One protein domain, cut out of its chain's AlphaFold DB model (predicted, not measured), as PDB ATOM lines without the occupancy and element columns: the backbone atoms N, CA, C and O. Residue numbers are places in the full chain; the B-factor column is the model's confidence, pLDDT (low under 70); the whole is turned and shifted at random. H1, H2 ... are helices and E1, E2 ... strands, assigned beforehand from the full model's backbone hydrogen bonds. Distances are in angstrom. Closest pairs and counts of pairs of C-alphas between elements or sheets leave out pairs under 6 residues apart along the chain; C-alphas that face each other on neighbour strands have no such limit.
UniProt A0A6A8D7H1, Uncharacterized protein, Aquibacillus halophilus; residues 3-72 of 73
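AT A GLANCE: This is residues 3 to 72 of the 73 residues of an uncharacterized protein of Aquibacillus halophilus (UniProt A0A6A8D7H1). Two helices, H1 and H2, cover one face of a four-stranded sheet in two layers, leaving the other face bare. The sheet is a meander, each strand the antiparallel neighbour of the one before: E1, E2, E3, E4. The printed part has 70 residues, class mixed, compact, with radius of gyration of the C-alphas 11.3 A and spans 31 by 23 by 18 A.

IN THESE COORDINATES: E1, residues 3 to 6, 10.4 A, begins at C-alpha 3 (28.275, -32.906, -4.723). E2 is residues 13 to 19, 19.2 A; E3 24 to 28, 13.2 A; E4 34 to 37, 10.1 A. H1 is residues 40 to 50, 15.2 A; H2, residues 59 to 71, 19.2 A, ends at C-alpha 71 (26.737, -20.335, -10.935).

HOW THE PARTS SIT: Within hydrogen-bond range are N 5 and O 14, 2.9 A, in hairpin E1 and E2; N 17 and O 26, 2.8 A, in hairpin E2 and E3; N 27 and O 35, 2.9 A, in hairpin E3 and E4. H1, height over the sheet 9.5 A, runs along the strands, as does H2, height 9.8 A. The helical hairpin H1 and H2 only just touch, with 3 pairs of C-alphas within 8 A, by residues 66 to 69 of H2 alone; the closest C-alphas, Lys 44 and Leu 69, are 6.4 A apart. Every O i to N i+4 pair is within hydrogen-bond range in both.

THE WHOLE: The farthest C-alphas, Asp 9 and Asp 21, are 33.0 A apart. The printed part has no cut and no long link; residue 10 alone has pLDDT under 70.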
ATOM      1  N   PHE A   3      27.513 -32.342  -3.619       90.62
ATOM      2  CA  PHE A   3      28.275 -32.906  -4.723       90.62
ATOM      3  C   PHE A   3      29.304 -33.902  -4.200       90.62
ATOM      4  O   PHE A   3      30.063 -33.593  -3.286       90.62
ATOM      5  N   GLU A   4      29.371 -35.081  -4.813       91.25
ATOM      6  CA  GLU A   4      30.306 -36.134  -4.419       91.25
ATOM      7  C   GLU A   4      31.238 -36.511  -5.579       91.25
ATOM      8  O   GLU A   4      30.807 -36.879  -6.685       91.25
ATOM      9  N   ILE A   5      32.543 -36.471  -5.307       90.75
ATOM     10  CA  ILE A   5      33.596 -36.826  -6.255       90.75
ATOM     11  C   ILE A   5      34.653 -37.720  -5.613       90.75
ATOM     12  O   ILE A   5      35.187 -37.432  -4.549       90.75
ATOM     13  N   LYS A   6      35.008 -38.816  -6.283       89.94
ATOM     14  CA  LYS A   6      35.966 -39.787  -5.752       89.94
ATOM     15  C   LYS A   6      37.390 -39.500  -6.228       89.94
ATOM     16  O   LYS A   6      37.659 -39.426  -7.431       89.94
ATOM     17  N   ALA A   7      38.305 -39.338  -5.275       88.50
ATOM     18  CA  ALA A   7      39.732 -39.203  -5.546       88.50
ATOM     19  C   ALA A   7      40.363 -40.572  -5.861       88.50
ATOM     20  O   ALA A   7      39.974 -41.578  -5.277       88.50
ATOM     21  N   LYS A   8      41.371 -40.605  -6.744       86.12
ATOM     22  CA  LYS A   8      42.153 -41.823  -7.051       86.12
ATOM     23  C   LYS A   8      43.004 -42.289  -5.872       86.12
ATOM     24  O   LYS A   8      43.289 -43.472  -5.745       86.12
ATOM     25  N   ASP A   9      43.437 -41.335  -5.055       78.56
ATOM     26  CA  ASP A   9      44.391 -41.537  -3.960       78.56
ATOM     27  C   ASP A   9      43.693 -41.746  -2.600       78.56
ATOM     28  O   ASP A   9      44.339 -41.891  -1.571       78.56
ATOM     29  N   GLY A  10      42.356 -41.734  -2.580       67.50
ATOM     30  CA  GLY A  10      41.552 -41.669  -1.366       67.50
ATOM     31  C   GLY A  10      40.723 -42.922  -1.106       67.50
ATOM     32  O   GLY A  10      40.099 -43.462  -2.017       67.50
ATOM     33  N   ALA A  11      40.647 -43.347   0.158       74.94
ATOM     34  CA  ALA A  11      39.728 -44.411   0.576       74.94
ATOM     35  C   ALA A  11      38.256 -43.951   0.584       74.94
ATOM     36  O   ALA A  11      37.350 -44.776   0.464       74.94
ATOM     37  N   PHE A  12      38.024 -42.640   0.708       80.12
ATOM     38  CA  PHE A  12      36.700 -42.027   0.789       80.12
ATOM     39  C   PHE A  12      36.468 -41.042  -0.361       80.12
ATOM     40  O   PHE A  12      37.412 -40.495  -0.935       80.12
ATOM     41  N   ALA A  13      35.199 -40.819  -0.703       86.44
ATOM     42  CA  ALA A  13      34.829 -39.777  -1.647       86.44
ATOM     43  C   ALA A  13      34.953 -38.393  -0.993       86.44
ATOM     44  O   ALA A  13      34.749 -38.238   0.212       86.44
ATOM     45  N   CYS A  14      35.315 -37.396  -1.793       90.25
ATOM     46  CA  CYS A  14      35.237 -36.006  -1.392       90.25
ATOM     47  C   CYS A  14      33.800 -35.503  -1.564       90.25
ATOM     48  O   CYS A  14      33.174 -35.753  -2.595       90.25
ATOM     49  N   GLU A  15      33.316 -34.747  -0.587       91.88
ATOM     50  CA  GLU A  15      31.961 -34.198  -0.560       91.88
ATOM     51  C   GLU A  15      32.041 -32.671  -0.537       91.88
ATOM     52  O   GLU A  15      32.874 -32.094   0.159       91.88
ATOM     53  N   VAL A  16      31.182 -32.003  -1.295       91.25
ATOM     54  CA  VAL A  16      31.036 -30.548  -1.287       91.25
ATOM     55  C   VAL A  16      29.578 -30.230  -1.016       91.25
ATOM     56  O   VAL A  16      28.701 -30.654  -1.759       91.25
ATOM     57  N   ILE A  17      29.323 -29.497   0.057       91.00
ATOM     58  CA  ILE A  17      27.994 -29.107   0.510       91.00
ATOM     59  C   ILE A  17      27.911 -27.587   0.434       91.00
ATOM     60  O   ILE A  17      28.729 -26.869   1.003       91.00
ATOM     61  N   ILE A  18      26.910 -27.105  -0.280       89.75
ATOM     62  CA  ILE A  18      26.603 -25.696  -0.479       89.75
ATOM     63  C   ILE A  18      25.164 -25.490  -0.031       89.75
ATOM     64  O   ILE A  18      24.233 -25.980  -0.662       89.75
ATOM     65  N   ASP A  19      24.970 -24.777   1.058       89.00
ATOM     66  CA  ASP A  19      23.667 -24.443   1.610       89.00
ATOM     67  C   ASP A  19      23.553 -22.919   1.624       89.00
ATOM     68  O   ASP A  19      24.013 -22.249   2.547       89.00
ATOM     69  N   GLU A  20      23.010 -22.367   0.540       83.19
ATOM     70  CA  GLU A  20      22.860 -20.921   0.362       83.19
ATOM     71  C   GLU A  20      21.806 -20.331   1.298       83.19
ATOM     72  O   GLU A  20      21.986 -19.220   1.792       83.19
ATOM     73  N   ASP A  21      20.749 -21.090   1.599       84.44
ATOM     74  CA  ASP A  21      19.693 -20.680   2.527       84.44
ATOM     75  C   ASP A  21      20.254 -20.399   3.929       84.44
ATOM     76  O   ASP A  21      19.805 -19.479   4.615       84.44
ATOM     77  N   ASN A  22      21.269 -21.164   4.348       82.38
ATOM     78  CA  ASN A  22      21.952 -20.983   5.629       82.38
ATOM     79  C   ASN A  22      23.340 -20.325   5.511       82.38
ATOM     80  O   ASN A  22      24.011 -20.162   6.535       82.38
ATOM     81  N   GLY A  23      23.791 -19.975   4.301       81.12
ATOM     82  CA  GLY A  23      25.135 -19.449   4.032       81.12
ATOM     83  C   GLY A  23      26.266 -20.389   4.469       81.12
ATOM     84  O   GLY A  23      27.314 -19.931   4.924       81.12
ATOM     85  N   ARG A  24      26.045 -21.707   4.412       84.94
ATOM     86  CA  ARG A  24      27.009 -22.724   4.843       84.94
ATOM     87  C   ARG A  24      27.639 -23.399   3.640       84.94
ATOM     88  O   ARG A  24      26.966 -24.067   2.866       84.94
ATOM     89  N   TYR A  25      28.956 -23.304   3.550       91.06
ATOM     90  CA  TYR A  25      29.735 -23.954   2.508       91.06
ATOM     91  C   TYR A  25      30.725 -24.885   3.196       91.06
ATOM     92  O   TYR A  25      31.534 -24.452   4.009       91.06
ATOM     93  N   MET A  26      30.639 -26.178   2.931       90.44
ATOM     94  CA  MET A  26      31.483 -27.187   3.555       90.44
ATOM     95  C   MET A  26      32.093 -28.068   2.477       90.44
ATOM     96  O   MET A  26      31.440 -28.443   1.509       90.44
ATOM     97  N   LEU A  27      33.349 -28.429   2.667       91.31
ATOM     98  CA  LEU A  27      34.048 -29.404   1.853       91.31
ATOM     99  C   LEU A  27      34.593 -30.492   2.759       91.31
ATOM    100  O   LEU A  27      35.089 -30.208   3.844       91.31
ATOM    101  N   ARG A  28      34.553 -31.731   2.293       89.88
ATOM    102  CA  ARG A  28      35.168 -32.884   2.931       89.88
ATOM    103  C   ARG A  28      36.103 -33.559   1.943       89.88
ATOM    104  O   ARG A  28      35.711 -33.886   0.827       89.88
ATOM    105  N   ASN A  29      37.345 -33.765   2.352       86.44
ATOM    106  CA  ASN A  29      38.349 -34.479   1.579       86.44
ATOM    107  C   ASN A  29      38.279 -35.985   1.833       86.44
ATOM    108  O   ASN A  29      37.780 -36.455   2.858       86.44
ATOM    109  N   ALA A  30      38.905 -36.733   0.926       82.00
ATOM    110  CA  ALA A  30      39.075 -38.175   1.043       82.00
ATOM    111  C   ALA A  30      39.843 -38.618   2.305       82.00
ATOM    112  O   ALA A  30      39.689 -39.754   2.743       82.00
ATOM    113  N   ASP A  31      40.626 -37.723   2.914       74.44
ATOM    114  CA  ASP A  31      41.367 -37.961   4.159       74.44
ATOM    115  C   ASP A  31      40.517 -37.722   5.419       74.44
ATOM    116  O   ASP A  31      41.044 -37.593   6.521       74.44
ATOM    117  N   THR A  32      39.189 -37.627   5.275       72.00
ATOM    118  CA  THR A  32      38.202 -37.314   6.328       72.00
ATOM    119  C   THR A  32      38.299 -35.911   6.930       72.00
ATOM    120  O   THR A  32      37.454 -35.540   7.746       72.00
ATOM    121  N   THR A  33      39.267 -35.105   6.495       79.12
ATOM    122  CA  THR A  33      39.361 -33.688   6.849       79.12
ATOM    123  C   THR A  33      38.256 -32.900   6.156       79.12
ATOM    124  O   THR A  33      37.925 -33.167   5.000       79.12
ATOM    125  N   GLY A  34      37.673 -31.931   6.856       85.44
ATOM    126  CA  GLY A  34      36.668 -31.040   6.292       85.44
ATOM    127  C   GLY A  34      36.988 -29.585   6.589       85.44
ATOM    128  O   GLY A  34      37.495 -29.273   7.664       85.44
ATOM    129  N   GLU A  35      36.697 -28.719   5.628       89.25
ATOM    130  CA  GLU A  35      36.874 -27.273   5.724       89.25
ATOM    131  C   GLU A  35      35.513 -26.595   5.572       89.25
ATOM    132  O   GLU A  35      34.680 -27.013   4.763       89.25
ATOM    133  N   PHE A  36      35.287 -25.553   6.367       89.94
ATOM    134  CA  PHE A  36      34.089 -24.725   6.299       89.94
ATOM    135  C   PHE A  36      34.457 -23.360   5.736       89.94
ATOM    136  O   PHE A  36      35.445 -22.751   6.144       89.94
ATOM    137  N   PHE A  37      33.617 -22.864   4.844       89.62
ATOM    138  CA  PHE A  37      33.741 -21.567   4.212       89.62
ATOM    139  C   PHE A  37      32.467 -20.768   4.474       89.62
ATOM    140  O   PHE A  37      31.366 -21.314   4.572       89.62
ATOM    141  N   ASN A  38      32.631 -19.453   4.588       85.50
ATOM    142  CA  ASN A  38      31.514 -18.521   4.757       85.50
ATOM    143  C   ASN A  38      31.006 -17.976   3.416       85.50
ATOM    144  O   ASN A  38      30.038 -17.227   3.394       85.50
ATOM    145  N   ASP A  39      31.698 -18.295   2.320       86.69
ATOM    146  CA  ASP A  39      31.463 -17.712   1.006       86.69
ATOM    147  C   ASP A  39      31.796 -18.728  -0.109       86.69
ATOM    148  O   ASP A  39      32.807 -19.443  -0.002       86.69
ATOM    149  N   PRO A  40      30.982 -18.805  -1.183       87.94
ATOM    150  CA  PRO A  40      31.183 -19.763  -2.270       87.94
ATOM    151  C   PRO A  40      32.452 -19.478  -3.082       87.94
ATOM    152  O   PRO A  40      33.075 -20.407  -3.601       87.94
ATOM    153  N   VAL A  41      32.890 -18.218  -3.163       89.12
ATOM    154  CA  VAL A  41      34.128 -17.832  -3.845       89.12
ATOM    155  C   VAL A  41      35.331 -18.397  -3.099       89.12
ATOM    156  O   VAL A  41      36.234 -18.936  -3.738       89.12
ATOM    157  N   GLN A  42      35.332 -18.354  -1.761       90.25
ATOM    158  CA  GLN A  42      36.410 -18.959  -0.968       90.25
ATOM    159  C   GLN A  42      36.481 -20.473  -1.166       90.25
ATOM    160  O   GLN A  42      37.568 -21.002  -1.392       90.25
ATOM    161  N   LEU A  43      35.333 -21.156  -1.141       90.00
ATOM    162  CA  LEU A  43      35.255 -22.590  -1.421       90.00
ATOM    163  C   LEU A  43      35.823 -22.906  -2.816       90.00
ATOM    164  O   LEU A  43      36.660 -23.797  -2.963       90.00
ATOM    165  N   LYS A  44      35.412 -22.148  -3.839       90.38
ATOM    166  CA  LYS A  44      35.873 -22.321  -5.224       90.38
ATOM    167  C   LYS A  44      37.381 -22.129  -5.360       90.38
ATOM    168  O   LYS A  44      38.050 -22.951  -5.988       90.38
ATOM    169  N   GLU A  45      37.922 -21.058  -4.790       90.56
ATOM    170  CA  GLU A  45      39.358 -20.780  -4.830       90.56
ATOM    171  C   GLU A  45      40.145 -21.851  -4.076       90.56
ATOM    172  O   GLU A  45      41.182 -22.310  -4.555       90.56
ATOM    173  N   TRP A  46      39.636 -22.320  -2.937       91.56
ATOM    174  CA  TRP A  46      40.257 -23.416  -2.208       91.56
ATOM    175  C   TRP A  46      40.297 -24.694  -3.047       91.56
ATOM    176  O   TRP A  46      41.360 -25.307  -3.165       91.56
ATOM    177  N   ILE A  47      39.183 -25.060  -3.690       89.69
ATOM    178  CA  ILE A  47      39.106 -26.222  -4.583       89.69
ATOM    179  C   ILE A  47      40.097 -26.067  -5.738       89.69
ATOM    180  O   ILE A  47      40.870 -26.980  -5.982       89.69
ATOM    181  N   LYS A  48      40.168 -24.913  -6.409       89.69
ATOM    182  CA  LYS A  48      41.133 -24.698  -7.504       89.69
ATOM    183  C   LYS A  48      42.595 -24.829  -7.067       89.69
ATOM    184  O   LYS A  48      43.420 -25.296  -7.853       89.69
ATOM    185  N   ASN A  49      42.916 -24.393  -5.848       90.19
ATOM    186  CA  ASN A  49      44.280 -24.413  -5.321       90.19
ATOM    187  C   ASN A  49      44.691 -25.785  -4.760       90.19
ATOM    188  O   ASN A  49      45.864 -26.140  -4.836       90.19
ATOM    189  N   ASN A  50      43.751 -26.555  -4.204       88.38
ATOM    190  CA  ASN A  50      44.040 -27.833  -3.537       88.38
ATOM    191  C   ASN A  50      43.666 -29.059  -4.377       88.38
ATOM    192  O   ASN A  50      44.216 -30.150  -4.192       88.38
ATOM    193  N   TRP A  51      42.680 -28.925  -5.260       89.62
ATOM    194  CA  TRP A  51      42.169 -29.996  -6.099       89.62
ATOM    195  C   TRP A  51      42.533 -29.754  -7.562       89.62
ATOM    196  O   TRP A  51      42.509 -28.646  -8.091       89.62
ATOM    197  N   HIS A  52      42.851 -30.848  -8.247       87.31
ATOM    198  CA  HIS A  52      43.136 -30.847  -9.672       87.31
ATOM    199  C   HIS A  52      42.379 -31.994 -10.325       87.31
ATOM    200  O   HIS A  52      42.300 -33.080  -9.753       87.31
ATOM    201  N   ALA A  53      41.886 -31.792 -11.550       88.06
ATOM    202  CA  ALA A  53      41.105 -32.792 -12.282       88.06
ATOM    203  C   ALA A  53      41.789 -34.173 -12.340       88.06
ATOM    204  O   ALA A  53      41.127 -35.202 -12.249       88.06
ATOM    205  N   ASN A  54      43.124 -34.211 -12.424       87.62
ATOM    206  CA  ASN A  54      43.884 -35.462 -12.480       87.62
ATOM    207  C   ASN A  54      43.860 -36.270 -11.162       87.62
ATOM    208  O   ASN A  54      44.087 -37.481 -11.189       87.62
ATOM    209  N   ARG A  55      43.563 -35.627 -10.023       86.94
ATOM    210  CA  ARG A  55      43.448 -36.284  -8.708       86.94
ATOM    211  C   ARG A  55      42.226 -37.200  -8.631       86.94
ATOM    212  O   ARG A  55      42.221 -38.134  -7.833       86.94
ATOM    213  N   PHE A  56      41.206 -36.958  -9.449       89.88
ATOM    214  CA  PHE A  56      39.941 -37.687  -9.404       89.88
ATOM    215  C   PHE A  56      39.902 -38.835 -10.401       89.88
ATOM    216  O   PHE A  56      40.559 -38.791 -11.445       89.88
ATOM    217  N   GLU A  57      39.144 -39.880 -10.057       90.38
ATOM    218  CA  GLU A  57      38.889 -41.003 -10.967       90.38
ATOM    219  C   GLU A  57      38.148 -40.515 -12.214       90.38
ATOM    220  O   GLU A  57      38.492 -40.909 -13.327       90.38
ATOM    221  N   ASP A  58      37.204 -39.591 -12.018       89.81
ATOM    222  CA  ASP A  58      36.447 -38.947 -13.084       89.81
ATOM    223  C   ASP A  58      36.765 -37.439 -13.160       89.81
ATOM    224  O   ASP A  58      36.256 -36.648 -12.357       89.81
ATOM    225  N   PRO A  59      37.598 -37.004 -14.124       88.81
ATOM    226  CA  PRO A  59      37.900 -35.589 -14.315       88.81
ATOM    227  C   PRO A  59      36.689 -34.777 -14.801       88.81
ATOM    228  O   PRO A  59      36.663 -33.563 -14.590       88.81
ATOM    229  N   ASN A  60      35.672 -35.409 -15.401       90.94
ATOM    230  CA  ASN A  60      34.458 -34.707 -15.819       90.94
ATOM    231  C   ASN A  60      33.634 -34.275 -14.607       90.94
ATOM    232  O   ASN A  60      33.109 -33.165 -14.605       90.94
ATOM    233  N   LYS A  61      33.577 -35.096 -13.547       90.69
ATOM    234  CA  LYS A  61      32.932 -34.699 -12.285       90.69
ATOM    235  C   LYS A  61      33.575 -33.453 -11.686       90.69
ATOM    236  O   LYS A  61      32.869 -32.580 -11.198       90.69
ATOM    237  N   TYR A  62      34.902 -33.343 -11.751       91.31
ATOM    238  CA  TYR A  62      35.588 -32.143 -11.272       91.31
ATOM    239  C   TYR A  62      35.183 -30.914 -12.093       91.31
ATOM    240  O   TYR A  62      34.886 -29.869 -11.526       91.31
ATOM    241  N   GLN A  63      35.121 -31.036 -13.422       91.44
ATOM    242  CA  GLN A  63      34.658 -29.933 -14.267       91.44
ATOM    243  C   GLN A  63      33.193 -29.564 -14.009       91.44
ATOM    244  O   GLN A  63      32.876 -28.380 -13.987       91.44
ATOM    245  N   GLN A  64      32.317 -30.546 -13.780       91.81
ATOM    246  CA  GLN A  64      30.923 -30.294 -13.408       91.81
ATOM    247  C   GLN A  64      30.832 -29.506 -12.103       91.81
ATOM    248  O   GLN A  64      30.214 -28.449 -12.102       91.81
ATOM    249  N   LEU A  65      31.531 -29.948 -11.052       90.81
ATOM    250  CA  LEU A  65      31.604 -29.227  -9.780       90.81
ATOM    251  C   LEU A  65      32.060 -27.777  -9.980       90.81
ATOM    252  O   LEU A  65      31.457 -26.854  -9.445       90.81
ATOM    253  N   MET A  66      33.117 -27.565 -10.766       91.06
ATOM    254  CA  MET A  66      33.624 -26.220 -11.037       91.06
ATOM    255  C   MET A  66      32.615 -25.353 -11.793       91.06
ATOM    256  O   MET A  66      32.476 -24.181 -11.455       91.06
ATOM    257  N   ASN A  67      31.906 -25.917 -12.773       91.19
ATOM    258  CA  ASN A  67      30.857 -25.212 -13.510       91.19
ATOM    259  C   ASN A  67      29.673 -24.860 -12.603       91.19
ATOM    260  O   ASN A  67      29.148 -23.755 -12.691       91.19
ATOM    261  N   GLU A  68      29.267 -25.765 -11.711       89.69
ATOM    262  CA  GLU A  68      28.221 -25.486 -10.725       89.69
ATOM    263  C   GLU A  68      28.662 -24.379  -9.760       89.69
ATOM    264  O   GLU A  68      27.921 -23.426  -9.543       89.69
ATOM    265  N   LEU A  69      29.910 -24.409  -9.284       87.62
ATOM    266  CA  LEU A  69      30.501 -23.335  -8.477       87.62
ATOM    267  C   LEU A  69      30.584 -21.986  -9.204       87.62
ATOM    268  O   LEU A  69      30.610 -20.946  -8.548       87.62
ATOM    269  N   GLU A  70      30.625 -21.963 -10.538       87.44
ATOM    270  CA  GLU A  70      30.556 -20.710 -11.300       87.44
ATOM    271  C   GLU A  70      29.158 -20.084 -11.275       87.44
ATOM    272  O   GLU A  70      29.043 -18.865 -11.383       87.44
ATOM    273  N   THR A  71      28.101 -20.875 -11.073       86.69
ATOM    274  CA  THR A  71      26.737 -20.335 -10.935       86.69
ATOM    275  C   THR A  71      26.529 -19.571  -9.626       86.69
ATOM    276  O   THR A  71      25.641 -18.727  -9.553       86.69
ATOM    277  N   TYR A  72      27.393 -19.805  -8.635       79.31
ATOM    278  CA  TYR A  72      27.369 -19.193  -7.304       79.31
ATOM    279  C   TYR A  72      28.332 -17.993  -7.173       79.31
ATOM    280  O   TYR A  72      28.856 -17.747  -6.085       79.31
TER     281      TYR A  72